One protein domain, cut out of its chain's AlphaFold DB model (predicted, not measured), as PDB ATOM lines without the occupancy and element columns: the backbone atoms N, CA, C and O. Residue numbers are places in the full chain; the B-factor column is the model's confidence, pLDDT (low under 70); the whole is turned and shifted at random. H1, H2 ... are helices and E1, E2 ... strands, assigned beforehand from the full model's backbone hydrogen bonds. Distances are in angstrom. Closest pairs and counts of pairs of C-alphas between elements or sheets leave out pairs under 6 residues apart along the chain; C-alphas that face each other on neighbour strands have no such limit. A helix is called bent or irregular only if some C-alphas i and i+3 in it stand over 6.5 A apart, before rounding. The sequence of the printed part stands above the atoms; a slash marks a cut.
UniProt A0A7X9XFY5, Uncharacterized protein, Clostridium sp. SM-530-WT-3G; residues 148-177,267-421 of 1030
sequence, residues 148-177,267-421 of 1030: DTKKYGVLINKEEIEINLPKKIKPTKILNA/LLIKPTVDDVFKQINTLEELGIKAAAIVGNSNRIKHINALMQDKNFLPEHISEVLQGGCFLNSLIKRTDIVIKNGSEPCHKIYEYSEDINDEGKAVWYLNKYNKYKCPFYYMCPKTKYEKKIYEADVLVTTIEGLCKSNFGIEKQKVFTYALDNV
ATOM      1  N   ASP A 148      49.758  11.640 -24.651       69.88
ATOM      2  CA  ASP A 148      48.869  12.700 -24.181       69.88
ATOM      3  C   ASP A 148      49.611  13.990 -23.809       69.88
ATOM      4  O   ASP A 148      48.974  15.028 -23.623       69.88
ATOM      5  N   THR A 149      50.946  13.949 -23.756       73.25
ATOM      6  CA  THR A 149      51.801  15.132 -23.603       73.25
ATOM      7  C   THR A 149      52.104  15.820 -24.934       73.25
ATOM      8  O   THR A 149      52.543  16.971 -24.951       73.25
ATOM      9  N   LYS A 150      51.835  15.148 -26.061       81.38
ATOM     10  CA  LYS A 150      52.158  15.629 -27.407       81.38
ATOM     11  C   LYS A 150      50.927  16.144 -28.139       81.38
ATOM     12  O   LYS A 150      49.828  15.600 -28.041       81.38
ATOM     13  N   LYS A 151      51.133  17.182 -28.949       85.31
ATOM     14  CA  LYS A 151      50.131  17.683 -29.895       85.31
ATOM     15  C   LYS A 151      50.340  17.020 -31.248       85.31
ATOM     16  O   LYS A 151      51.465  16.957 -31.738       85.31
ATOM     17  N   TYR A 152      49.260  16.561 -31.871       89.25
ATOM     18  CA  TYR A 152      49.313  15.897 -33.172       89.25
ATOM     19  C   TYR A 152      48.484  16.638 -34.215       89.25
ATOM     20  O   TYR A 152      47.450  17.232 -33.911       89.25
ATOM     21  N   GLY A 153      48.913  16.548 -35.467       88.69
ATOM     22  CA  GLY A 153      48.211  17.126 -36.603       88.69
ATOM     23  C   GLY A 153      48.348  16.304 -37.874       88.69
ATOM     24  O   GLY A 153      49.128  15.350 -37.974       88.69
ATOM     25  N   VAL A 154      47.547  16.680 -38.859       87.75
ATOM     26  CA  VAL A 154      47.517  16.099 -40.200       87.75
ATOM     27  C   VAL A 154      47.568  17.213 -41.235       87.75
ATOM     28  O   VAL A 154      47.139  18.334 -40.981       87.75
ATOM     29  N   LEU A 155      48.076  16.891 -42.421       82.75
ATOM     30  CA  LEU A 155      48.093  17.813 -43.549       82.75
ATOM     31  C   LEU A 155      46.912  17.496 -44.476       82.75
ATOM     32  O   LEU A 155      46.887  16.426 -45.088       82.75
ATOM     33  N   ILE A 156      45.948  18.411 -44.604       77.50
ATOM     34  CA  ILE A 156      44.800  18.266 -45.518       77.50
ATOM     35  C   ILE A 156      44.788  19.465 -46.456       77.50
ATOM     36  O   ILE A 156      44.823  20.600 -46.007       77.50
ATOM     37  N   ASN A 157      44.760  19.227 -47.771       70.75
ATOM     38  CA  ASN A 157      44.790  20.290 -48.788       70.75
ATOM     39  C   ASN A 157      45.924  21.323 -48.600       70.75
ATOM     40  O   ASN A 157      45.782  22.463 -49.023       70.75
ATOM     41  N   LYS A 158      47.068  20.896 -48.037       68.12
ATOM     42  CA  LYS A 158      48.238  21.732 -47.684       68.12
ATOM     43  C   LYS A 158      48.059  22.630 -46.452       68.12
ATOM     44  O   LYS A 158      48.957  23.406 -46.159       68.12
ATOM     45  N   GLU A 159      46.970  22.479 -45.709       76.69
ATOM     46  CA  GLU A 159      46.771  23.130 -44.416       76.69
ATOM     47  C   GLU A 159      47.131  22.173 -43.274       76.69
ATOM     48  O   GLU A 159      46.781  20.986 -43.305       76.69
ATOM     49  N   GLU A 160      47.855  22.688 -42.280       85.44
ATOM     50  CA  GLU A 160      48.188  21.972 -41.047       85.44
ATOM     51  C   GLU A 160      47.003  22.038 -40.091       85.44
ATOM     52  O   GLU A 160      46.538  23.117 -39.723       85.44
ATOM     53  N   ILE A 161      46.485  20.873 -39.714       85.75
ATOM     54  CA  ILE A 161      45.257  20.775 -38.932       85.75
ATOM     55  C   ILE A 161      45.517  19.911 -37.718       85.75
ATOM     56  O   ILE A 161      45.854  18.730 -37.830       85.75
ATOM     57  N   GLU A 162      45.299  20.501 -36.554       87.31
ATOM     58  CA  GLU A 162      45.375  19.811 -35.279       87.31
ATOM     59  C   GLU A 162      44.250  18.781 -35.131       87.31
ATOM     60  O   GLU A 162      43.080  19.046 -35.430       87.31
ATOM     61  N   ILE A 163      44.614  17.596 -34.635       87.31
ATOM     62  CA  ILE A 163      43.681  16.522 -34.295       87.31
ATOM     63  C   ILE A 163      43.632  16.340 -32.779       87.31
ATOM     64  O   ILE A 163      44.651  16.133 -32.124       87.31
ATOM     65  N   ASN A 164      42.429  16.371 -32.205       83.62
ATOM     66  CA  ASN A 164      42.261  16.215 -30.759       83.62
ATOM     67  C   ASN A 164      42.071  14.735 -30.422       83.62
ATOM     68  O   ASN A 164      40.957  14.210 -30.473       83.62
ATOM     69  N   LEU A 165      43.169  14.047 -30.111       81.44
ATOM     70  CA  LEU A 165      43.131  12.632 -29.752       81.44
ATOM     71  C   LEU A 165      42.628  12.435 -28.305       81.44
ATOM     72  O   LEU A 165      43.118  13.092 -27.387       81.44
ATOM     73  N   PRO A 166      41.666  11.526 -28.061       78.44
ATOM     74  CA  PRO A 166      41.254  11.174 -26.705       78.44
ATOM     75  C   PRO A 166      42.390  10.590 -25.846       78.44
ATOM     76  O   PRO A 166      43.188   9.783 -26.313       78.44
ATOM     77  N   LYS A 167      42.381  10.901 -24.543       70.62
ATOM     78  CA  LYS A 167      43.446  10.559 -23.572       70.62
ATOM     79  C   LYS A 167      43.624   9.062 -23.244       70.62
ATOM     80  O   LYS A 167      44.544   8.701 -22.525       70.62
ATOM     81  N   LYS A 168      42.729   8.168 -23.688       72.00
ATOM     82  CA  LYS A 168      42.754   6.725 -23.342       72.00
ATOM     83  C   LYS A 168      42.474   5.831 -24.550       72.00
ATOM     84  O   LYS A 168      41.552   5.018 -24.529       72.00
ATOM     85  N   ILE A 169      43.253   5.978 -25.617       75.81
ATOM     86  CA  ILE A 169      43.139   5.097 -26.785       75.81
ATOM     87  C   ILE A 169      44.133   3.948 -26.641       75.81
ATOM     88  O   ILE A 169      45.315   4.161 -26.397       75.81
ATOM     89  N   LYS A 170      43.663   2.715 -26.831       79.31
ATOM     90  CA  LYS A 170      44.534   1.549 -27.004       79.31
ATOM     91  C   LYS A 170      44.387   1.058 -28.443       79.31
ATOM     92  O   LYS A 170      43.277   0.669 -28.814       79.31
ATOM     93  N   PRO A 171      45.455   1.066 -29.261       79.75
ATOM     94  CA  PRO A 171      45.389   0.479 -30.590       79.75
ATOM     95  C   PRO A 171      44.996  -0.992 -30.487       79.75
ATOM     96  O   PRO A 171      45.550  -1.737 -29.677       79.75
ATOM     97  N   THR A 172      44.051  -1.430 -31.317       77.69
ATOM     98  CA  THR A 172      43.757  -2.859 -31.426       77.69
ATOM     99  C   THR A 172      44.970  -3.556 -32.033       77.69
ATOM    100  O   THR A 172      45.323  -3.264 -33.173       77.69
ATOM    101  N   LYS A 173      45.593  -4.489 -31.313       70.44
ATOM    102  CA  LYS A 173      46.555  -5.408 -31.928       70.44
ATOM    103  C   LYS A 173      45.782  -6.475 -32.700       70.44
ATOM    104  O   LYS A 173      44.836  -7.049 -32.165       70.44
ATOM    105  N   ILE A 174      46.157  -6.709 -33.953       68.62
ATOM    106  CA  ILE A 174      45.656  -7.857 -34.712       68.62
ATOM    107  C   ILE A 174      46.441  -9.098 -34.275       68.62
ATOM    108  O   ILE A 174      47.660  -9.032 -34.124       68.62
ATOM    109  N   LEU A 175      45.727 -10.201 -34.034       58.34
ATOM    110  CA  LEU A 175      46.317 -11.514 -33.763       58.34
ATOM    111  C   LEU A 175      47.064 -12.032 -34.999       58.34
ATOM    112  O   LEU A 175      46.717 -11.693 -36.127       58.34
ATOM    113  N   ASN A 176      48.070 -12.879 -34.779       65.44
ATOM    114  CA  ASN A 176      48.845 -13.491 -35.855       65.44
ATOM    115  C   ASN A 176      47.930 -14.104 -36.922       65.44
ATOM    116  O   ASN A 176      46.917 -14.734 -36.608       65.44
ATOM    117  N   ALA A 177      48.307 -13.914 -38.186       67.94
ATOM    118  CA  ALA A 177      47.628 -14.541 -39.306       67.94
ATOM    119  C   ALA A 177      47.526 -16.056 -39.076       67.94
ATOM    120  O   ALA A 177      48.449 -16.682 -38.551       67.94
ATOM    121  N   LEU A 267      43.553 -18.471 -52.024       96.94
ATOM    122  CA  LEU A 267      43.570 -17.185 -52.722       96.94
ATOM    123  C   LEU A 267      43.057 -17.364 -54.154       96.94
ATOM    124  O   LEU A 267      43.684 -18.051 -54.958       96.94
ATOM    125  N   LEU A 268      41.945 -16.717 -54.485       96.62
ATOM    126  CA  LEU A 268      41.353 -16.707 -55.819       96.62
ATOM    127  C   LEU A 268      41.810 -15.471 -56.597       96.62
ATOM    128  O   LEU A 268      41.585 -14.338 -56.160       96.62
ATOM    129  N   ILE A 269      42.406 -15.690 -57.770       94.75
ATOM    130  CA  ILE A 269      42.743 -14.618 -58.708       94.75
ATOM    131  C   ILE A 269      41.603 -14.437 -59.709       94.75
ATOM    132  O   ILE A 269      41.242 -15.363 -60.434       94.75
ATOM    133  N   LYS A 270      41.039 -13.229 -59.752       90.19
ATOM    134  CA  LYS A 270      39.976 -12.828 -60.677       90.19
ATOM    135  C   LYS A 270      40.478 -11.780 -61.681       90.19
ATOM    136  O   LYS A 270      41.415 -11.035 -61.377       90.19
ATOM    137  N   PRO A 271      39.896 -11.709 -62.892       81.19
ATOM    138  CA  PRO A 271      40.421 -10.854 -63.950       81.19
ATOM    139  C   PRO A 271      40.131  -9.365 -63.731       81.19
ATOM    140  O   PRO A 271      40.903  -8.538 -64.224       81.19
ATOM    141  N   THR A 272      39.062  -9.018 -63.006       78.44
ATOM    142  CA  THR A 272      38.691  -7.631 -62.692       78.44
ATOM    143  C   THR A 272      38.285  -7.455 -61.227       78.44
ATOM    144  O   THR A 272      37.983  -8.418 -60.528       78.44
ATOM    145  N   VAL A 273      38.265  -6.204 -60.756       79.62
ATOM    146  CA  VAL A 273      37.805  -5.857 -59.398       79.62
ATOM    147  C   VAL A 273      36.304  -6.122 -59.219       79.62
ATOM    148  O   VAL A 273      35.880  -6.473 -58.123       79.62
ATOM    149  N   ASP A 274      35.503  -6.002 -60.277       76.75
ATOM    150  CA  ASP A 274      34.075  -6.339 -60.226       76.75
ATOM    151  C   ASP A 274      33.870  -7.841 -59.967       76.75
ATOM    152  O   ASP A 274      33.130  -8.228 -59.063       76.75
ATOM    153  N   ASP A 275      34.633  -8.693 -60.659       81.56
ATOM    154  CA  ASP A 275      34.620 -10.145 -60.438       81.56
ATOM    155  C   ASP A 275      35.077 -10.532 -59.026       81.56
ATOM    156  O   ASP A 275      34.597 -11.519 -58.465       81.56
ATOM    157  N   VAL A 276      35.994  -9.754 -58.432       87.12
ATOM    158  CA  VAL A 276      36.399  -9.928 -57.030       87.12
ATOM    159  C   VAL A 276      35.188  -9.751 -56.116       87.12
ATOM    160  O   VAL A 276      34.915 -10.632 -55.307       87.12
ATOM    161  N   PHE A 277      34.437  -8.655 -56.253       83.25
ATOM    162  CA  PHE A 277      33.275  -8.392 -55.399       83.25
ATOM    163  C   PHE A 277      32.121  -9.370 -55.646       83.25
ATOM    164  O   PHE A 277      31.552  -9.876 -54.681       83.25
ATOM    165  N   LYS A 278      31.832  -9.724 -56.906       83.06
ATOM    166  CA  LYS A 278      30.847 -10.770 -57.246       83.06
ATOM    167  C   LYS A 278      31.165 -12.097 -56.545       83.06
ATOM    168  O   LYS A 278      30.277 -12.739 -55.982       83.06
ATOM    169  N   GLN A 279      32.441 -12.488 -56.533       88.81
ATOM    170  CA  GLN A 279      32.876 -13.712 -55.865       88.81
ATOM    171  C   GLN A 279      32.765 -13.621 -54.339       88.81
ATOM    172  O   GLN A 279      32.374 -14.606 -53.718       88.81
ATOM    173  N   ILE A 280      33.095 -12.475 -53.731       89.19
ATOM    174  CA  ILE A 280      32.939 -12.278 -52.283       89.19
ATOM    175  C   ILE A 280      31.485 -12.456 -51.864       89.19
ATOM    176  O   ILE A 280      31.234 -13.232 -50.949       89.19
ATOM    177  N   ASN A 281      30.543 -11.836 -52.574       85.19
ATOM    178  CA  ASN A 281      29.118 -11.958 -52.257       85.19
ATOM    179  C   ASN A 281      28.659 -13.412 -52.288       85.19
ATOM    180  O   ASN A 281      28.032 -13.889 -51.350       85.19
ATOM    181  N   THR A 282      29.058 -14.134 -53.337       87.12
ATOM    182  CA  THR A 282      28.717 -15.552 -53.486       87.12
ATOM    183  C   THR A 282      29.268 -16.382 -52.320       87.12
ATOM    184  O   THR A 282      28.585 -17.252 -51.794       87.12
ATOM    185  N   LEU A 283      30.497 -16.107 -51.871       91.06
ATOM    186  CA  LEU A 283      31.110 -16.814 -50.744       91.06
ATOM    187  C   LEU A 283      30.454 -16.460 -49.400       91.06
ATOM    188  O   LEU A 283      30.257 -17.350 -48.572       91.06
ATOM    189  N   GLU A 284      30.100 -15.191 -49.184       88.00
ATOM    190  CA  GLU A 284      29.415 -14.738 -47.968       88.00
ATOM    191  C   GLU A 284      27.996 -15.327 -47.867       88.00
ATOM    192  O   GLU A 284      27.610 -15.788 -46.793       88.00
ATOM    193  N   GLU A 285      27.254 -15.417 -48.980       88.06
ATOM    194  CA  GLU A 285      25.948 -16.101 -49.050       88.06
ATOM    195  C   GLU A 285      26.043 -17.594 -48.695       88.06
ATOM    196  O   GLU A 285      25.131 -18.162 -48.095       88.06
ATOM    197  N   LEU A 286      27.179 -18.227 -49.004       88.88
ATOM    198  CA  LEU A 286      27.480 -19.614 -48.632       88.88
ATOM    199  C   LEU A 286      27.978 -19.769 -47.184       88.88
ATOM    200  O   LEU A 286      28.279 -20.887 -46.758       88.88
ATOM    201  N   GLY A 287      28.083 -18.673 -46.426       89.25
ATOM    202  CA  GLY A 287      28.582 -18.665 -45.049       89.25
ATOM    203  C   GLY A 287      30.100 -18.841 -44.930       89.25
ATOM    204  O   GLY A 287      30.593 -19.178 -43.852       89.25
ATOM    205  N   ILE A 288      30.855 -18.634 -46.014       93.06
ATOM    206  CA  ILE A 288      32.319 -18.717 -46.021       93.06
ATOM    207  C   ILE A 288      32.914 -17.361 -45.643       93.06
ATOM    208  O   ILE A 288      32.523 -16.322 -46.175       93.06
ATOM    209  N   LYS A 289      33.911 -17.351 -44.748       91.62
ATOM    210  CA  LYS A 289      34.622 -16.118 -44.389       91.62
ATOM    211  C   LYS A 289      35.525 -15.701 -45.543       91.62
ATOM    212  O   LYS A 289      36.614 -16.256 -45.713       91.62
ATOM    213  N   ALA A 290      35.087 -14.717 -46.317       91.75
ATOM    214  CA  ALA A 290      35.823 -14.223 -47.470       91.75
ATOM    215  C   ALA A 290      36.304 -12.776 -47.283       91.75
ATOM    216  O   ALA A 290      35.691 -11.988 -46.563       91.75
ATOM    217  N   ALA A 291      37.421 -12.421 -47.926       89.62
ATOM    218  CA  ALA A 291      37.903 -11.043 -47.967       89.62
ATOM    219  C   ALA A 291      38.515 -10.673 -49.326       89.62
ATOM    220  O   ALA A 291      39.384 -11.359 -49.867       89.62
ATOM    221  N   ALA A 292      38.068  -9.540 -49.857       89.06
ATOM    222  CA  ALA A 292      38.626  -8.879 -51.029       89.06
ATOM    223  C   ALA A 292      39.928  -8.159 -50.675       89.06
ATOM    224  O   ALA A 292      40.033  -7.493 -49.647       89.06
ATOM    225  N   ILE A 293      40.891  -8.197 -51.584       87.25
ATOM    226  CA  ILE A 293      42.102  -7.389 -51.486       87.25
ATOM    227  C   ILE A 293      42.152  -6.469 -52.702       87.25
ATOM    228  O   ILE A 293      42.371  -6.926 -53.826       87.25
ATOM    229  N   VAL A 294      41.942  -5.171 -52.469       77.31
ATOM    230  CA  VAL A 294      41.903  -4.129 -53.504       77.31
ATOM    231  C   VAL A 294      42.867  -3.007 -53.128       77.31
ATOM    232  O   VAL A 294      42.887  -2.550 -51.988       77.31
ATOM    233  N   GLY A 295      43.674  -2.552 -54.088       67.00
ATOM    234  CA  GLY A 295      44.663  -1.499 -53.856       67.00
ATOM    235  C   GLY A 295      44.033  -0.144 -53.507       67.00
ATOM    236  O   GLY A 295      43.097   0.316 -54.161       67.00
ATOM    237  N   ASN A 296      44.598   0.543 -52.511       59.41
ATOM    238  CA  ASN A 296      44.081   1.827 -52.017       59.41
ATOM    239  C   ASN A 296      44.208   2.987 -53.027       59.41
ATOM    240  O   ASN A 296      43.413   3.924 -52.991       59.41
ATOM    241  N   SER A 297      45.174   2.937 -53.946       55.31
ATOM    242  CA  SER A 297      45.546   4.089 -54.779       55.31
ATOM    243  C   SER A 297      44.584   4.407 -55.926       55.31
ATOM    244  O   SER A 297      44.445   5.565 -56.301       55.31
ATOM    245  N   ASN A 298      43.891   3.403 -56.468       56.22
ATOM    246  CA  ASN A 298      42.906   3.583 -57.545       56.22
ATOM    247  C   ASN A 298      41.464   3.482 -57.034       56.22
ATOM    248  O   ASN A 298      40.521   3.377 -57.811       56.22
ATOM    249  N   ARG A 299      41.272   3.551 -55.714       64.56
ATOM    250  CA  ARG A 299      39.981   3.342 -55.055       64.56
ATOM    251  C   ARG A 299      38.897   4.312 -55.520       64.56
ATOM    252  O   ARG A 299      37.782   3.873 -55.761       64.56
ATOM    253  N   ILE A 300      39.224   5.590 -55.737       60.72
ATOM    254  CA  ILE A 300      38.279   6.575 -56.300       60.72
ATOM    255  C   ILE A 300      37.878   6.187 -57.730       60.72
ATOM    256  O   ILE A 300      36.701   6.237 -58.066       60.72
ATOM    257  N   LYS A 301      38.833   5.736 -58.557       61.81
ATOM    258  CA  LYS A 301      38.536   5.245 -59.913       61.81
ATOM    259  C   LYS A 301      37.620   4.017 -59.860       61.81
ATOM    260  O   LYS A 301      36.679   3.943 -60.638       61.81
ATOM    261  N   HIS A 302      37.850   3.095 -58.920       64.25
ATOM    262  CA  HIS A 302      36.993   1.922 -58.720       64.25
ATOM    263  C   HIS A 302      35.586   2.294 -58.238       64.25
ATOM    264  O   HIS A 302      34.618   1.756 -58.758       64.25
ATOM    265  N   ILE A 303      35.460   3.239 -57.299       64.75
ATOM    266  CA  ILE A 303      34.160   3.766 -56.857       64.75
ATOM    267  C   ILE A 303      33.414   4.374 -58.046       64.75
ATOM    268  O   ILE A 303      32.276   4.000 -58.293       64.75
ATOM    269  N   ASN A 304      34.069   5.248 -58.814       62.53
ATOM    270  CA  ASN A 304      33.455   5.899 -59.971       62.53
ATOM    271  C   ASN A 304      33.017   4.883 -61.034       62.53
ATOM    272  O   ASN A 304      31.926   5.011 -61.572       62.53
ATOM    273  N   ALA A 305      33.833   3.859 -61.297       62.28
ATOM    274  CA  ALA A 305      33.488   2.790 -62.233       62.28
ATOM    275  C   ALA A 305      32.280   1.959 -61.758       62.28
ATOM    276  O   ALA A 305      31.429   1.601 -62.561       62.28
ATOM    277  N   LEU A 306      32.169   1.678 -60.454       64.88
ATOM    278  CA  LEU A 306      31.057   0.903 -59.888       64.88
ATOM    279  C   LEU A 306      29.772   1.727 -59.686       64.88
ATOM    280  O   LEU A 306      28.685   1.156 -59.604       64.88
ATOM    281  N   MET A 307      29.889   3.056 -59.590       64.69
ATOM    282  CA  MET A 307      28.769   3.991 -59.428       64.69
ATOM    283  C   MET A 307      28.170   4.481 -60.751       64.69
ATOM    284  O   MET A 307      27.155   5.167 -60.710       64.69
ATOM    285  N   GLN A 308      28.760   4.150 -61.906       52.91
ATOM    286  CA  GLN A 308      28.454   4.797 -63.192       52.91
ATOM    287  C   GLN A 308      26.985   4.716 -63.665       52.91
ATOM    288  O   GLN A 308      26.639   5.466 -64.565       52.91
ATOM    289  N   ASP A 309      26.123   3.911 -63.025       50.81
ATOM    290  CA  ASP A 309      24.659   3.863 -63.231       50.81
ATOM    291  C   ASP A 309      23.876   3.569 -61.933       50.81
ATOM    292  O   ASP A 309      22.751   3.069 -61.955       50.81
ATOM    293  N   LYS A 310      24.487   3.810 -60.767       59.19
ATOM    294  CA  LYS A 310      23.867   3.539 -59.465       59.19
ATOM    295  C   LYS A 310      23.887   4.789 -58.604       59.19
ATOM    296  O   LYS A 310      24.937   5.385 -58.385       59.19
ATOM    297  N   ASN A 311      22.740   5.107 -58.011       65.31
ATOM    298  CA  ASN A 311      22.649   6.180 -57.018       65.31
ATOM    299  C   ASN A 311      23.452   5.851 -55.746       65.31
ATOM    300  O   ASN A 311      23.900   6.753 -55.043       65.31
ATOM    301  N   PHE A 312      23.651   4.563 -55.456       68.50
ATOM    302  CA  PHE A 312      24.384   4.072 -54.293       68.50
ATOM    303  C   PHE A 312      25.112   2.761 -54.607       68.50
ATOM    304  O   PHE A 312      24.660   1.944 -55.411       68.50
ATOM    305  N   LEU A 313      26.255   2.544 -53.954       68.19
ATOM    306  CA  LEU A 313      26.913   1.240 -53.974       68.19
ATOM    307  C   LEU A 313      26.143   0.260 -53.077       68.19
ATOM    308  O   LEU A 313      25.608   0.683 -52.051       68.19
ATOM    309  N   PRO A 314      26.111  -1.043 -53.414       67.75
ATOM    310  CA  PRO A 314      25.644  -2.064 -52.482       67.75
ATOM    311  C   PRO A 314      26.387  -1.958 -51.146       67.75
ATOM    312  O   PRO A 314      27.584  -1.659 -51.138       67.75
ATOM    313  N   GLU A 315      25.695  -2.224 -50.037       68.69
ATOM    314  CA  GLU A 315      26.206  -2.009 -48.675       68.69
ATOM    315  C   GLU A 315      27.584  -2.652 -48.455       68.69
ATOM    316  O   GLU A 315      28.527  -1.960 -48.081       68.69
ATOM    317  N   HIS A 316      27.754  -3.921 -48.831       65.94
ATOM    318  CA  HIS A 316      29.030  -4.642 -48.721       65.94
ATOM    319  C   HIS A 316      30.173  -4.002 -49.537       65.94
ATOM    320  O   HIS A 316      31.317  -3.980 -49.089       65.94
ATOM    321  N   ILE A 317      29.897  -3.426 -50.717       70.69
ATOM    322  CA  ILE A 317      30.909  -2.701 -51.510       70.69
ATOM    323  C   ILE A 317      31.207  -1.350 -50.857       70.69
ATOM    324  O   ILE A 317      32.362  -0.921 -50.806       70.69
ATOM    325  N   SER A 318      30.174  -0.671 -50.355       75.12
ATOM    326  CA  SER A 318      30.303   0.618 -49.675       75.12
ATOM    327  C   SER A 318      31.141   0.492 -48.398       75.12
ATOM    328  O   SER A 318      32.046   1.303 -48.192       75.12
ATOM    329  N   GLU A 319      30.964  -0.575 -47.610       71.25
ATOM    330  CA  GLU A 319      31.821  -0.882 -46.457       71.25
ATOM    331  C   GLU A 319      33.301  -0.956 -46.857       71.25
ATOM    332  O   GLU A 319      34.171  -0.373 -46.201       71.25
ATOM    333  N   VAL A 320      33.593  -1.633 -47.973       69.25
ATOM    334  CA  VAL A 320      34.964  -1.842 -48.448       69.25
ATOM    335  C   VAL A 320      35.542  -0.605 -49.109       69.25
ATOM    336  O   VAL A 320      36.746  -0.406 -48.998       69.25
ATOM    337  N   LEU A 321      34.745   0.221 -49.799       72.50
ATOM    338  CA  LEU A 321      35.240   1.312 -50.643       72.50
ATOM    339  C   LEU A 321      34.997   2.716 -50.068       72.50
ATOM    340  O   LEU A 321      35.901   3.550 -50.162       72.50
ATOM    341  N   GLN A 322      33.874   2.968 -49.400       74.69
ATOM    342  CA  GLN A 322      33.416   4.301 -48.979       74.69
ATOM    343  C   GLN A 322      33.457   4.562 -47.462       74.69
ATOM    344  O   GLN A 322      33.049   5.641 -47.040       74.69
ATOM    345  N   GLY A 323      33.979   3.639 -46.645       74.94
ATOM    346  CA  GLY A 323      34.109   3.855 -45.198       74.94
ATOM    347  C   GLY A 323      34.818   5.174 -44.846       74.94
ATOM    348  O   GLY A 323      35.941   5.409 -45.288       74.94
ATOM    349  N   GLY A 324      34.163   6.028 -44.053       79.00
ATOM    350  CA  GLY A 324      34.666   7.358 -43.698       79.00
ATOM    351  C   GLY A 324      35.848   7.341 -42.721       79.00
ATOM    352  O   GLY A 324      35.995   6.434 -41.896       79.00
ATOM    353  N   CYS A 325      36.694   8.375 -42.790       85.75
ATOM    354  CA  CYS A 325      37.819   8.542 -41.870       85.75
ATOM    355  C   CYS A 325      37.331   8.953 -40.473       85.75
ATOM    356  O   CYS A 325      36.721  10.009 -40.312       85.75
ATOM    357  N   PHE A 326      37.670   8.168 -39.446       86.00
ATOM    358  CA  PHE A 326      37.281   8.461 -38.060       86.00
ATOM    359  C   PHE A 326      37.863   9.791 -37.547       86.00
ATOM    360  O   PHE A 326      37.232  10.479 -36.748       86.00
ATOM    361  N   LEU A 327      39.029  10.197 -38.068       86.88
ATOM    362  CA  LEU A 327      39.687  11.454 -37.697       86.88
ATOM    363  C   LEU A 327      38.883  12.702 -38.086       86.88
ATOM    364  O   LEU A 327      39.097  13.737 -37.467       86.88
ATOM    365  N   ASN A 328      37.933  12.616 -39.031       86.75
ATOM    366  CA  ASN A 328      37.052  13.746 -39.357       86.75
ATOM    367  C   ASN A 328      36.277  14.248 -38.134       86.75
ATOM    368  O   ASN A 328      36.053  15.443 -38.008       86.75
ATOM    369  N   SER A 329      35.922  13.355 -37.206       84.19
ATOM    370  CA  SER A 329      35.233  13.726 -35.963       84.19
ATOM    371  C   SER A 329      36.131  14.426 -34.932       84.19
ATOM    372  O   SER A 329      35.628  15.018 -33.983       84.19
ATOM    373  N   LEU A 330      37.457  14.351 -35.101       86.31
ATOM    374  CA  LEU A 330      38.451  14.888 -34.162       86.31
ATOM    375  C   LEU A 330      39.070  16.211 -34.639       86.31
ATOM    376  O   LEU A 330      39.861  16.827 -33.913       86.31
ATOM    377  N   ILE A 331      38.717  16.638 -35.854       86.12
ATOM    378  CA  ILE A 331      39.075  17.931 -36.431       86.12
ATOM    379  C   ILE A 331      38.053  18.965 -35.946       86.12
ATOM    380  O   ILE A 331      36.852  18.788 -36.113       86.12
ATOM    381  N   LYS A 332      38.526  20.067 -35.350       78.75
ATOM    382  CA  LYS A 332      37.653  21.153 -34.851       78.75
ATOM    383  C   LYS A 332      37.031  22.003 -35.968       78.75
ATOM    384  O   LYS A 332      36.047  22.694 -35.733       78.75
ATOM    385  N   ARG A 333      37.624  21.983 -37.163       78.94
ATOM    386  CA  ARG A 333      37.206  22.770 -38.329       78.94
ATOM    387  C   ARG A 333      36.129  22.048 -39.133       78.94
ATOM    388  O   ARG A 333      36.369  20.964 -39.650       78.94
ATOM    389  N   THR A 334      34.960  22.668 -39.268       76.56
ATOM    390  CA  THR A 334      33.810  22.108 -40.000       76.56
ATOM    391  C   THR A 334      33.909  22.272 -41.516       76.56
ATOM    392  O   THR A 334      33.201  21.594 -42.252       76.56
ATOM    393  N   ASP A 335      34.772  23.167 -41.997       82.00
ATOM    394  CA  ASP A 335      34.995  23.438 -43.418       82.00
ATOM    395  C   ASP A 335      35.957  22.436 -44.082       82.00
ATOM    396  O   ASP A 335      36.065  22.391 -45.309       82.00
ATOM    397  N   ILE A 336      36.629  21.596 -43.286       79.56
ATOM    398  CA  ILE A 336      37.614  20.633 -43.774       79.56
ATOM    399  C   ILE A 336      37.153  19.202 -43.541       79.56
ATOM    400  O   ILE A 336      36.867  18.783 -42.425       79.56
ATOM    401  N   VAL A 337      37.169  18.416 -44.618       82.25
ATOM    402  CA  VAL A 337      36.821  16.996 -44.596       82.25
ATOM    403  C   VAL A 337      37.937  16.188 -45.248       82.25
ATOM    404  O   VAL A 337      38.326  16.440 -46.393       82.25
ATOM    405  N   ILE A 338      38.432  15.172 -44.539       81.50
ATOM    406  CA  ILE A 338      39.292  14.132 -45.103       81.50
ATOM    407  C   ILE A 338      38.450  13.330 -46.093       81.50
ATOM    408  O   ILE A 338      37.506  12.633 -45.704       81.50
ATOM    409  N   LYS A 339      38.808  13.431 -47.373       76.94
ATOM    410  CA  LYS A 339      38.147  12.723 -48.469       76.94
ATOM    411  C   LYS A 339      38.566  11.254 -48.507       76.94
ATOM    412  O   LYS A 339      39.642  10.872 -48.041       76.94
ATOM    413  N   ASN A 340      37.720  10.438 -49.130       72.88
ATOM    414  CA  ASN A 340      38.035   9.037 -49.376       72.88
ATOM    415  C   ASN A 340      39.301   8.920 -50.241       72.88
ATOM    416  O   ASN A 340      39.381   9.519 -51.311       72.88
ATOM    417  N   GLY A 341      40.277   8.136 -49.782       70.69
ATOM    418  CA  GLY A 341      41.575   7.938 -50.435       70.69
ATOM    419  C   GLY A 341      42.680   8.910 -50.003       70.69
ATOM    420  O   GLY A 341      43.838   8.681 -50.349       70.69
ATOM    421  N   SER A 342      42.365   9.967 -49.244       74.94
ATOM    422  CA  SER A 342      43.353  10.906 -48.686       74.94
ATOM    423  C   SER A 342      43.539  10.743 -47.174       74.94
ATOM    424  O   SER A 342      43.928  11.688 -46.490       74.94
ATOM    425  N   GLU A 343      43.211   9.576 -46.618       82.44
ATOM    426  CA  GLU A 343      43.232   9.357 -45.176       82.44
ATOM    427  C   GLU A 343      44.674   9.322 -44.626       82.44
ATOM    428  O   GLU A 343      45.500   8.527 -45.086       82.44
ATOM    429  N   PRO A 344      45.001  10.108 -43.582       86.44
ATOM    430  CA  PRO A 344      46.365  10.249 -43.066       86.44
ATOM    431  C   PRO A 344      46.772   9.100 -42.124       86.44
ATOM    432  O   PRO A 344      47.536   9.288 -41.184       86.44
ATOM    433  N   CYS A 345      46.304   7.872 -42.380       85.31
ATOM    434  CA  CYS A 345      46.478   6.708 -41.499       85.31
ATOM    435  C   CYS A 345      47.941   6.402 -41.128       85.31
ATOM    436  O   CYS A 345      48.218   5.846 -40.067       85.31
ATOM    437  N   HIS A 346      48.873   6.769 -42.009       84.75
ATOM    438  CA  HIS A 346      50.314   6.569 -41.852       84.75
ATOM    439  C   HIS A 346      51.104   7.890 -41.806       84.75
ATOM    440  O   HIS A 346      52.333   7.843 -41.858       84.75
ATOM    441  N   LYS A 347      50.404   9.032 -41.798       86.38
ATOM    442  CA  LYS A 347      50.938  10.392 -41.974       86.38
ATOM    443  C   LYS A 347      50.346  11.338 -40.917       86.38
ATOM    444  O   LYS A 347      49.803  12.385 -41.260       86.38
ATOM    445  N   ILE A 348      50.387  10.924 -39.652       88.19
ATOM    446  CA  ILE A 348      50.134  11.814 -38.513       88.19
ATOM    447  C   ILE A 348      51.478  12.368 -38.065       88.19
ATOM    448  O   ILE A 348      52.461  11.633 -38.037       88.19
ATOM    449  N   TYR A 349      51.516  13.644 -37.724       88.06
ATOM    450  CA  TYR A 349      52.739  14.343 -37.365       88.06
ATOM    451  C   TYR A 349      52.588  14.986 -35.992       88.06
ATOM    452  O   TYR A 349      51.475  15.277 -35.555       88.06
ATOM    453  N   GLU A 350      53.703  15.181 -35.308       88.19
ATOM    454  CA  GLU A 350      53.770  15.885 -34.027       88.19
ATOM    455  C   GLU A 350      53.944  17.387 -34.271       88.19
ATOM    456  O   GLU A 350      54.683  17.783 -35.168       88.19
ATOM    457  N   TYR A 351      53.265  18.229 -33.494       85.06
ATOM    458  CA  TYR A 351      53.532  19.664 -33.486       85.06
ATOM    459  C   TYR A 351      54.793  19.953 -32.679       85.06
ATOM    460  O   TYR A 351      54.978  19.428 -31.583       85.06
ATOM    461  N   SER A 352      55.639  20.820 -33.215       82.25
ATOM    462  CA  SER A 352      56.802  21.373 -32.532       82.25
ATOM    463  C   SER A 352      56.594  22.866 -32.300       82.25
ATOM    464  O   SER A 352      55.866  23.526 -33.043       82.25
ATOM    465  N   GLU A 353      57.185  23.368 -31.224       82.50
ATOM    466  CA  GLU A 353      57.169  24.779 -30.855       82.50
ATOM    467  C   GLU A 353      58.456  25.430 -31.365       82.50
ATOM    468  O   GLU A 353      59.545  24.899 -31.146       82.50
ATOM    469  N   ASP A 354      58.321  26.553 -32.062       78.44
ATOM    470  CA  ASP A 354      59.413  27.440 -32.464       78.44
ATOM    471  C   ASP A 354      59.141  28.849 -31.930       78.44
ATOM    472  O   ASP A 354      58.018  29.167 -31.531       78.44
ATOM    473  N   ILE A 355      60.144  29.717 -31.942       77.31
ATOM    474  CA  ILE A 355      60.002  31.121 -31.555       77.31
ATOM    475  C   ILE A 355      60.110  31.965 -32.825       77.31
ATOM    476  O   ILE A 355      61.096  31.880 -33.551       77.31
ATOM    477  N   ASN A 356      59.093  32.777 -33.116       77.31
ATOM    478  CA  ASN A 356      59.156  33.695 -34.253       77.31
ATOM    479  C   ASN A 356      60.062  34.908 -33.972       77.31
ATOM    480  O   ASN A 356      60.474  35.149 -32.839       77.31
ATOM    481  N   ASP A 357      60.300  35.727 -34.998       75.44
ATOM    482  CA  ASP A 357      61.152  36.926 -34.913       75.44
ATOM    483  C   ASP A 357      60.667  37.969 -33.876       75.44
ATOM    484  O   ASP A 357      61.423  38.849 -33.474       75.44
ATOM    485  N   GLU A 358      59.417  37.864 -33.403       77.50
ATOM    486  CA  GLU A 358      58.824  38.707 -32.354       77.50
ATOM    487  C   GLU A 358      58.933  38.099 -30.939       77.50
ATOM    488  O   GLU A 358      58.359  38.636 -29.990       77.50
ATOM    489  N   GLY A 359      59.614  36.959 -30.775       74.56
ATOM    490  CA  GLY A 359      59.748  36.270 -29.489       74.56
ATOM    491  C   GLY A 359      58.497  35.500 -29.043       74.56
ATOM    492  O   GLY A 359      58.392  35.131 -27.873       74.56
ATOM    493  N   LYS A 360      57.529  35.259 -29.938       76.50
ATOM    494  CA  LYS A 360      56.295  34.510 -29.646       76.50
ATOM    495  C   LYS A 360      56.423  33.055 -30.080       76.50
ATOM    496  O   LYS A 360      56.905  32.764 -31.173       76.50
ATOM    497  N   ALA A 361      55.897  32.159 -29.249       73.88
ATOM    498  CA  ALA A 361      55.770  30.745 -29.569       73.88
ATOM    499  C   ALA A 361      54.841  30.527 -30.776       73.88
ATOM    500  O   ALA A 361      53.670  30.919 -30.755       73.88
ATOM    501  N   VAL A 362      55.356  29.873 -31.812       77.44
ATOM    502  CA  VAL A 362      54.623  29.441 -33.002       77.44
ATOM    503  C   VAL A 362      54.698  27.925 -33.094       77.44
ATOM    504  O   VAL A 362      55.767  27.328 -33.029       77.44
ATOM    505  N   TRP A 363      53.540  27.295 -33.257       78.00
ATOM    506  CA  TRP A 363      53.440  25.849 -33.412       78.00
ATOM    507  C   TRP A 363      53.425  25.493 -34.894       78.00
ATOM    508  O   TRP A 363      52.638  26.059 -35.650       78.00
ATOM    509  N   TYR A 364      54.253  24.533 -35.291       78.94
ATOM    510  CA  TYR A 364      54.306  24.024 -36.659       78.94
ATOM    511  C   TYR A 364      54.339  22.498 -36.667       78.94
ATOM    512  O   TYR A 364      54.771  21.854 -35.707       78.94
ATOM    513  N   LEU A 365      53.858  21.896 -37.748       79.44
ATOM    514  CA  LEU A 365      53.781  20.449 -37.867       79.44
ATOM    515  C   LEU A 365      55.137  19.851 -38.283       79.44
ATOM    516  O   LEU A 365      55.609  20.046 -39.404       79.44
ATOM    517  N   ASN A 366      55.765  19.061 -37.408       78.75
ATOM    518  CA  ASN A 366      57.050  18.422 -37.680       78.75
ATOM    519  C   ASN A 366      56.884  17.197 -38.595       78.75
ATOM    520  O   ASN A 366      56.500  16.102 -38.173       78.75
ATOM    521  N   LYS A 367      57.225  17.379 -39.874       73.94
ATOM    522  CA  LYS A 367      57.046  16.377 -40.939       73.94
ATOM    523  C   LYS A 367      58.031  15.198 -40.870       73.94
ATOM    524  O   LYS A 367      57.802  14.185 -41.540       73.94
ATOM    525  N   TYR A 368      59.084  15.294 -40.055       69.56
ATOM    526  CA  TYR A 368      60.079  14.232 -39.880       69.56
ATOM    527  C   TYR A 368      59.575  13.114 -38.959       69.56
ATOM    528  O   TYR A 368      59.824  11.934 -39.212       69.56
ATOM    529  N   ASN A 369      58.787  13.463 -37.940       73.88
ATOM    530  CA  ASN A 369      58.252  12.508 -36.975       73.88
ATOM    531  C   ASN A 369      56.875  12.002 -37.416       73.88
ATOM    532  O   ASN A 369      55.837  12.581 -37.095       73.88
ATOM    533  N   LYS A 370      56.869  10.896 -38.170       82.75
ATOM    534  CA  LYS A 370      55.646  10.249 -38.668       82.75
ATOM    535  C   LYS A 370      55.120   9.212 -37.679       82.75
ATOM    536  O   LYS A 370      55.792   8.229 -37.371       82.75
ATOM    537  N   TYR A 371      53.863   9.376 -37.296       87.19
ATOM    538  CA  TYR A 371      53.111   8.474 -36.438       87.19
ATOM    539  C   TYR A 371      51.968   7.790 -37.203       87.19
ATOM    540  O   TYR A 371      51.456   8.277 -38.219       87.19
ATOM    541  N   LYS A 372      51.562   6.619 -36.711       88.94
ATOM    542  CA  LYS A 372      50.424   5.846 -37.217       88.94
ATOM    543  C   LYS A 372      49.139   6.190 -36.474       88.94
ATOM    544  O   LYS A 372      49.151   6.463 -35.274       88.94
ATOM    545  N   CYS A 373      48.016   6.109 -37.184       88.19
ATOM    546  CA  CYS A 373      46.699   6.340 -36.606       88.19
ATOM    547  C   CYS A 373      46.381   5.284 -35.534       88.19
ATOM    548  O   CYS A 373      46.363   4.089 -35.847       88.19
ATOM    549  N   PRO A 374      46.072   5.690 -34.289       88.00
ATOM    550  CA  PRO A 374      45.759   4.755 -33.209       88.00
ATOM    551  C   PRO A 374      44.409   4.052 -33.413       88.00
ATOM    552  O   PRO A 374      44.179   2.969 -32.878       88.00
ATOM    553  N   PHE A 375      43.529   4.627 -34.240       87.06
ATOM    554  CA  PHE A 375      42.226   4.056 -34.577       87.06
ATOM    555  C   PHE A 375      42.250   3.109 -35.771       87.06
ATOM    556  O   PHE A 375      41.182   2.640 -36.147       87.06
ATOM    557  N   TYR A 376      43.407   2.821 -36.380       87.25
ATOM    558  CA  TYR A 376      43.475   2.113 -37.666       87.25
ATOM    559  C   TYR A 376      42.578   0.875 -37.703       87.25
ATOM    560  O   TYR A 376      41.691   0.752 -38.527       87.25
ATOM    561  N   TYR A 377      42.693  -0.014 -36.735       83.75
ATOM    562  CA  TYR A 377      41.918  -1.248 -36.739       83.75
ATOM    563  C   TYR A 377      40.475  -1.088 -36.216       83.75
ATOM    564  O   TYR A 377      39.643  -1.967 -36.422       83.75
ATOM    565  N   MET A 378      40.134   0.030 -35.577       84.00
ATOM    566  CA  MET A 378      38.773   0.333 -35.104       84.00
ATOM    567  C   MET A 378      37.969   1.172 -36.106       84.00
ATOM    568  O   MET A 378      36.743   1.189 -36.059       84.00
ATOM    569  N   CYS A 379      38.656   1.871 -37.008       84.06
ATOM    570  CA  CYS A 379      38.057   2.795 -37.954       84.06
ATOM    571  C   CYS A 379      37.214   2.037 -38.993       84.06
ATOM    572  O   CYS A 379      37.709   1.060 -39.557       84.06
ATOM    573  N   PRO A 380      35.989   2.505 -39.316       78.56
ATOM    574  CA  PRO A 380      35.147   1.892 -40.348       78.56
ATOM    575  C   PRO A 380      35.883   1.673 -41.675       78.56
ATOM    576  O   PRO A 380      35.738   0.624 -42.291       78.56
ATOM    577  N   LYS A 381      36.749   2.622 -42.057       77.75
ATOM    578  CA  LYS A 381      37.574   2.585 -43.274       77.75
ATOM    579  C   LYS A 381      38.404   1.310 -43.434       77.75
ATOM    580  O   LYS A 381      38.525   0.770 -44.531       77.75
ATOM    581  N   THR A 382      39.042   0.898 -42.351       80.69
ATOM    582  CA  THR A 382      40.106  -0.116 -42.294       80.69
ATOM    583  C   THR A 382      39.664  -1.338 -41.495       80.69
ATOM    584  O   THR A 382      40.381  -2.335 -41.442       80.69
ATOM    585  N   LYS A 383      38.445  -1.314 -40.933       77.06
ATOM    586  CA  LYS A 383      37.780  -2.452 -40.284       77.06
ATOM    587  C   LYS A 383      37.778  -3.678 -41.193       77.06
ATOM    588  O   LYS A 383      38.006  -4.782 -40.713       77.06
ATOM    589  N   TYR A 384      37.583  -3.487 -42.497       77.00
ATOM    590  CA  TYR A 384      37.590  -4.580 -43.463       77.00
ATOM    591  C   TYR A 384      38.960  -5.259 -43.617       77.00
ATOM    592  O   TYR A 384      39.020  -6.467 -43.820       77.00
ATOM    593  N   GLU A 385      40.073  -4.540 -43.432       82.12
ATOM    594  CA  GLU A 385      41.412  -5.145 -43.511       82.12
ATOM    595  C   GLU A 385      41.648  -6.177 -42.397       82.12
ATOM    596  O   GLU A 385      42.443  -7.093 -42.577       82.12
ATOM    597  N   LYS A 386      40.906  -6.106 -41.279       81.00
ATOM    598  CA  LYS A 386      40.892  -7.183 -40.274       81.00
ATOM    599  C   LYS A 386      40.364  -8.494 -40.840       81.00
ATOM    600  O   LYS A 386      40.938  -9.541 -40.549       81.00
ATOM    601  N   LYS A 387      39.310  -8.439 -41.668       84.31
ATOM    602  CA  LYS A 387      38.716  -9.636 -42.282       84.31
ATOM    603  C   LYS A 387      39.755 -10.397 -43.108       84.31
ATOM    604  O   LYS A 387      39.712 -11.619 -43.136       84.31
ATOM    605  N   ILE A 388      40.740  -9.705 -43.700       88.81
ATOM    606  CA  ILE A 388      41.838 -10.339 -44.450       88.81
ATOM    607  C   ILE A 388      42.603 -11.330 -43.575       88.81
ATOM    608  O   ILE A 388      42.980 -12.378 -44.081       88.81
ATOM    609  N   TYR A 389      42.813 -11.050 -42.287       87.19
ATOM    610  CA  TYR A 389      43.546 -11.943 -41.385       87.19
ATOM    611  C   TYR A 389      42.738 -13.186 -40.992       87.19
ATOM    612  O   TYR A 389      43.323 -14.264 -40.864       87.19
ATOM    613  N   GLU A 390      41.413 -13.062 -40.900       86.81
ATOM    614  CA  GLU A 390      40.485 -14.111 -40.447       86.81
ATOM    615  C   GLU A 390      39.866 -14.942 -41.586       86.81
ATOM    616  O   GLU A 390      39.318 -16.012 -41.329       86.81
ATOM    617  N   ALA A 391      39.939 -14.461 -42.830       90.88
ATOM    618  CA  ALA A 391      39.286 -15.081 -43.980       90.88
ATOM    619  C   ALA A 391      39.877 -16.449 -44.359       90.88
ATOM    620  O   ALA A 391      41.101 -16.614 -44.455       90.88
ATOM    621  N   ASP A 392      38.978 -17.388 -44.665       93.06
ATOM    622  CA  ASP A 392      39.266 -18.690 -45.267       93.06
ATOM    623  C   ASP A 392      39.574 -18.542 -46.765       93.06
ATOM    624  O   ASP A 392      40.475 -19.198 -47.291       93.06
ATOM    625  N   VAL A 393      38.872 -17.628 -47.445       95.50
ATOM    626  CA  VAL A 393      39.053 -17.360 -48.877       95.50
ATOM    627  C   VAL A 393      39.401 -15.895 -49.112       95.50
ATOM    628  O   VAL A 393      38.648 -14.982 -48.782       95.50
ATOM    629  N   LEU A 394      40.557 -15.657 -49.715       94.94
ATOM    630  CA  LEU A 394      40.983 -14.341 -50.173       94.94
ATOM    631  C   LEU A 394      40.691 -14.217 -51.664       94.94
ATOM    632  O   LEU A 394      40.914 -15.163 -52.414       94.94
ATOM    633  N   VAL A 395      40.230 -13.052 -52.112       94.88
ATOM    634  CA  VAL A 395      39.941 -12.808 -53.533       94.88
ATOM    635  C   VAL A 395      40.604 -11.510 -53.976       94.88
ATOM    636  O   VAL A 395      40.476 -10.474 -53.323       94.88
ATOM    637  N   THR A 396      41.351 -11.547 -55.077       93.62
ATOM    638  CA  THR A 396      42.066 -10.372 -55.600       93.62
ATOM    639  C   THR A 396      42.316 -10.483 -57.103       93.62
ATOM    640  O   THR A 396      42.016 -11.507 -57.710       93.62
ATOM    641  N   THR A 397      42.865  -9.437 -57.722       91.12
ATOM    642  CA  THR A 397      43.370  -9.497 -59.104       91.12
ATOM    643  C   THR A 397      44.871  -9.785 -59.124       91.12
ATOM    644  O   THR A 397      45.547  -9.703 -58.096       91.12
ATOM    645  N   ILE A 398      45.435 -10.087 -60.295       90.12
ATOM    646  CA  ILE A 398      46.879 -10.337 -60.416       90.12
ATOM    647  C   ILE A 398      47.714  -9.096 -60.053       90.12
ATOM    648  O   ILE A 398      48.740  -9.192 -59.383       90.12
ATOM    649  N   GLU A 399      47.229  -7.905 -60.409       86.31
ATOM    650  CA  GLU A 399      47.808  -6.627 -59.995       86.31
ATOM    651  C   GLU A 399      47.673  -6.432 -58.480       86.31
ATOM    652  O   GLU A 399      48.597  -5.938 -57.834       86.31
ATOM    653  N   GLY A 400      46.541  -6.857 -57.909       88.31
ATOM    654  CA  GLY A 400      46.287  -6.870 -56.474       88.31
ATOM    655  C   GLY A 400      47.334  -7.678 -55.707       88.31
ATOM    656  O   GLY A 400      47.972  -7.142 -54.800       88.31
ATOM    657  N   LEU A 401      47.585  -8.916 -56.142       90.44
ATOM    658  CA  LEU A 401      48.607  -9.801 -55.579       90.44
ATOM    659  C   LEU A 401      50.010  -9.174 -55.614       90.44
ATOM    660  O   LEU A 401      50.725  -9.207 -54.611       90.44
ATOM    661  N   CYS A 402      50.402  -8.593 -56.750       86.50
ATOM    662  CA  CYS A 402      51.769  -8.115 -56.966       86.50
ATOM    663  C   CYS A 402      52.047  -6.717 -56.386       86.50
ATOM    664  O   CYS A 402      53.159  -6.463 -55.926       86.50
ATOM    665  N   LYS A 403      51.072  -5.793 -56.427       81.88
ATOM    666  CA  LYS A 403      51.281  -4.373 -56.083       81.88
ATOM    667  C   LYS A 403      50.676  -3.961 -54.740       81.88
ATOM    668  O   LYS A 403      51.177  -3.019 -54.120       81.88
ATOM    669  N   SER A 404      49.606  -4.617 -54.286       83.38
ATOM    670  CA  SER A 404      48.841  -4.116 -53.138       83.38
ATOM    671  C   SER A 404      49.519  -4.403 -51.799       83.38
ATOM    672  O   SER A 404      50.296  -5.349 -51.630       83.38
ATOM    673  N   ASN A 405      49.200  -3.554 -50.830       83.31
ATOM    674  CA  ASN A 405      49.540  -3.717 -49.429       83.31
ATOM    675  C   ASN A 405      48.313  -3.456 -48.552       83.31
ATOM    676  O   ASN A 405      47.363  -2.806 -48.985       83.31
ATOM    677  N   PHE A 406      48.338  -3.983 -47.333       84.38
ATOM    678  CA  PHE A 406      47.275  -3.811 -46.347       84.38
ATOM    679  C   PHE A 406      47.846  -3.826 -44.925       84.38
ATOM    680  O   PHE A 406      49.009  -4.172 -44.707       84.38
ATOM    681  N   GLY A 407      47.027  -3.439 -43.954       84.12
ATOM    682  CA  GLY A 407      47.409  -3.365 -42.552       84.12
ATOM    683  C   GLY A 407      48.277  -2.149 -42.223       84.12
ATOM    684  O   GLY A 407      48.862  -1.495 -43.087       84.12
ATOM    685  N   ILE A 408      48.399  -1.872 -40.925       81.81
ATOM    686  CA  ILE A 408      49.136  -0.714 -40.382       81.81
ATOM    687  C   ILE A 408      50.639  -0.724 -40.719       81.81
ATOM    688  O   ILE A 408      51.293   0.322 -40.772       81.81
ATOM    689  N   GLU A 409      51.184  -1.915 -40.962       78.62
ATOM    690  CA  GLU A 409      52.575  -2.155 -41.355       78.62
ATOM    691  C   GLU A 409      52.774  -2.112 -42.877       78.62
ATOM    692  O   GLU A 409      53.897  -2.265 -43.349       78.62
ATOM    693  N   LYS A 410      51.704  -1.898 -43.660       80.88
ATOM    694  CA  LYS A 410      51.713  -1.991 -45.128       80.88
ATOM    695  C   LYS A 410      52.260  -3.345 -45.619       80.88
ATOM    696  O   LYS A 410      53.079  -3.389 -46.543       80.88
ATOM    697  N   GLN A 411      51.785  -4.445 -45.029       82.12
ATOM    698  CA  GLN A 411      52.155  -5.810 -45.414       82.12
ATOM    699  C   GLN A 411      51.829  -6.050 -46.892       82.12
ATOM    700  O   GLN A 411      50.739  -5.729 -47.364       82.12
ATOM    701  N   LYS A 412      52.793  -6.594 -47.643       85.88
ATOM    702  CA  LYS A 412      52.635  -6.901 -49.069       85.88
ATOM    703  C   LYS A 412      51.791  -8.159 -49.239       85.88
ATOM    704  O   LYS A 412      52.077  -9.182 -48.620       85.88
ATOM    705  N   VAL A 413      50.798  -8.096 -50.124       89.75
ATOM    706  CA  VAL A 413      49.866  -9.211 -50.378       89.75
ATOM    707  C   VAL A 413      50.602 -10.453 -50.859       89.75
ATOM    708  O   VAL A 413      50.337 -11.544 -50.368       89.75
ATOM    709  N   PHE A 414      51.576 -10.279 -51.751       90.69
ATOM    710  CA  PHE A 414      52.449 -11.354 -52.202       90.69
ATOM    711  C   PHE A 414      53.135 -12.092 -51.039       90.69
ATOM    712  O   PHE A 414      52.970 -13.298 -50.892       90.69
ATOM    713  N   THR A 415      53.863 -11.386 -50.171       88.06
ATOM    714  CA  THR A 415      54.579 -12.020 -49.050       88.06
ATOM    715  C   THR A 415      53.604 -12.657 -48.065       88.06
ATOM    716  O   THR A 415      53.842 -13.750 -47.561       88.06
ATOM    717  N   TYR A 416      52.463 -12.006 -47.830       90.06
ATOM    718  CA  TYR A 416      51.415 -12.562 -46.990       90.06
ATOM    719  C   TYR A 416      50.864 -13.884 -47.540       90.06
ATOM    720  O   TYR A 416      50.703 -14.834 -46.775       90.06
ATOM    721  N   ALA A 417      50.606 -13.965 -48.847       92.56
ATOM    722  CA  ALA A 417      50.138 -15.186 -49.491       92.56
ATOM    723  C   ALA A 417      51.199 -16.297 -49.441       92.56
ATOM    724  O   ALA A 417      50.866 -17.436 -49.124       92.56
ATOM    725  N   LEU A 418      52.475 -15.960 -49.649       91.19
ATOM    726  CA  LEU A 418      53.591 -16.902 -49.536       91.19
ATOM    727  C   LEU A 418      53.642 -17.601 -48.167       91.19
ATOM    728  O   LEU A 418      53.899 -18.804 -48.090       91.19
ATOM    729  N   ASP A 419      53.350 -16.873 -47.090       88.88
ATOM    730  CA  ASP A 419      53.436 -17.403 -45.727       88.88
ATOM    731  C   ASP A 419      52.131 -18.013 -45.200       88.88
ATOM    732  O   ASP A 419      52.193 -18.958 -44.415       88.88
ATOM    733  N   ASN A 420      50.964 -17.513 -45.624       91.56
ATOM    734  CA  ASN A 420      49.693 -17.783 -44.934       91.56
ATOM    735  C   ASN A 420      48.603 -18.440 -45.793       91.56
ATOM    736  O   ASN A 420      47.527 -18.720 -45.269       91.56
ATOM    737  N   VAL A 421      48.830 -18.651 -47.091       94.62
ATOM    738  CA  VAL A 421      47.871 -19.305 -47.998       94.62
ATOM    739  C   VAL A 421      48.336 -20.735 -48.288       94.62
ATOM    740  O   VAL A 421      49.535 -20.997 -48.349       94.62
TER     741      VAL A 421
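Overview. This is residues 148 to 177 and 267 to 421 of the 1030 residues of an uncharacterized protein of Clostridium sp. SM-530-WT-3G (UniProt A0A7X9XFY5). The domain is an elongated model of two lobes: at one end a curled, strongly twisted sheet of four strands, E2, E1, E5 and E6, with the long hairpin E5 and E6 reaching outward, and at the other a small sheet of three strands, E3, E7 and E4, with H1 over one face and H5 and H6 on the other. H3 packs on H5, H4 grazes the curled sheet, and residues 307 to 312, of which 307 belongs to H2, stick out. The printed part has 185 residues with seven named helices and seven named strands, in the order E1 E2 E3 H1 E4 H2 H3 H4 E5 E6 H5 E7 H6 H7; the class is mixed. The four-strand sheet, E2 E1 E5 E6, is antiparallel and the other, E3 E7 E4, parallel. The whole is only just compact, close to loose, with a radius of gyration of the C-alphas of 19.0 A and spans of 66 by 40 by 28 A.

Along the chain. Find C-alpha 152 at (49.313, 15.897, -33.172), where E1, residues 152 to 156, begins; E2 is 159 to 163. E5, 348 to 355, is 22.8 A long, and E6, 361 to 371, is 23.5 A long and bends by 77 degrees at residue 368. Look next at E3, 267 to 269, E4, 290 to 293, and E7, 393 to 396. H1, 273 to 285, is 18.8 A long; H2, 296 to 307, and H5, 380 to 390, are irregular, with C-alphas 297 and 300 7.8 A apart and 381 and 384 7.2 A apart. H3 is 315 to 321, H4 326 to 330, H6 398 to 403, and H7, 413 to 420, ends at C-alpha 420, (49.693, -17.783, -44.934).

Arrangement. Start in the curled sheet: N 154 and O 161 of the hairpin E1 and E2 are 2.9 A apart, N 153 and O 349 of E1 and E5 2.9 A, and N 352 and O 364 of the hairpin E5 and E6 2.8 A, each within hydrogen-bond range. H4 only grazes this sheet with residues 327 to 330. In the other sheet, N 268 and O 394 of E3 and E7 are 2.8 A apart, and N 293 and O 395 of E4 and E7 2.9 A. E3, H1 and E4 form a split strand-helix-strand unit, two parallel strands joined through a helix with E7 between them, its crossover right-handed. H1 runs along the strands at a height over the sheet of 8.4 A; its closest C-alphas to E7 are those of Val 276 and Val 395, 5.8 A apart. H5 and H6 are on the opposite face; H7 only just grazes the sheet, with 5 pairs of C-alphas within 10 A. H3 and H5 touch, about perpendicular at 86 degrees, closest at the C-alphas of Val 320 and Tyr 384, 6.3 A; H6 and H7 touch at those of Leu 401 and Phe 414, 5.3 A. H2 is close to but not clearly touching H3, closest at the C-alphas of Ile 303 and Leu 321, 6.8 A. In H1, H3, H6 and H7 every O i to N i+4 pair is within hydrogen-bond range; H2 has 6 of 8, H4 0 of 1 with 2 of 2 O i to N i+3 pairs, and H5 0 of 7 with 6 of 8.

Size, cuts and confidence. The C-alphas farthest apart, of Leu 286 and Glu 358, are 68.2 A apart. Residues 178 to 266 are cut out; C-alphas 177 and 267 are 14.3 A apart across the cut. Of the links printed whole, H4 to E5 is long. Mean pLDDT of the printed part is 80.3; 30 residues are under 70, among them 295 to 316.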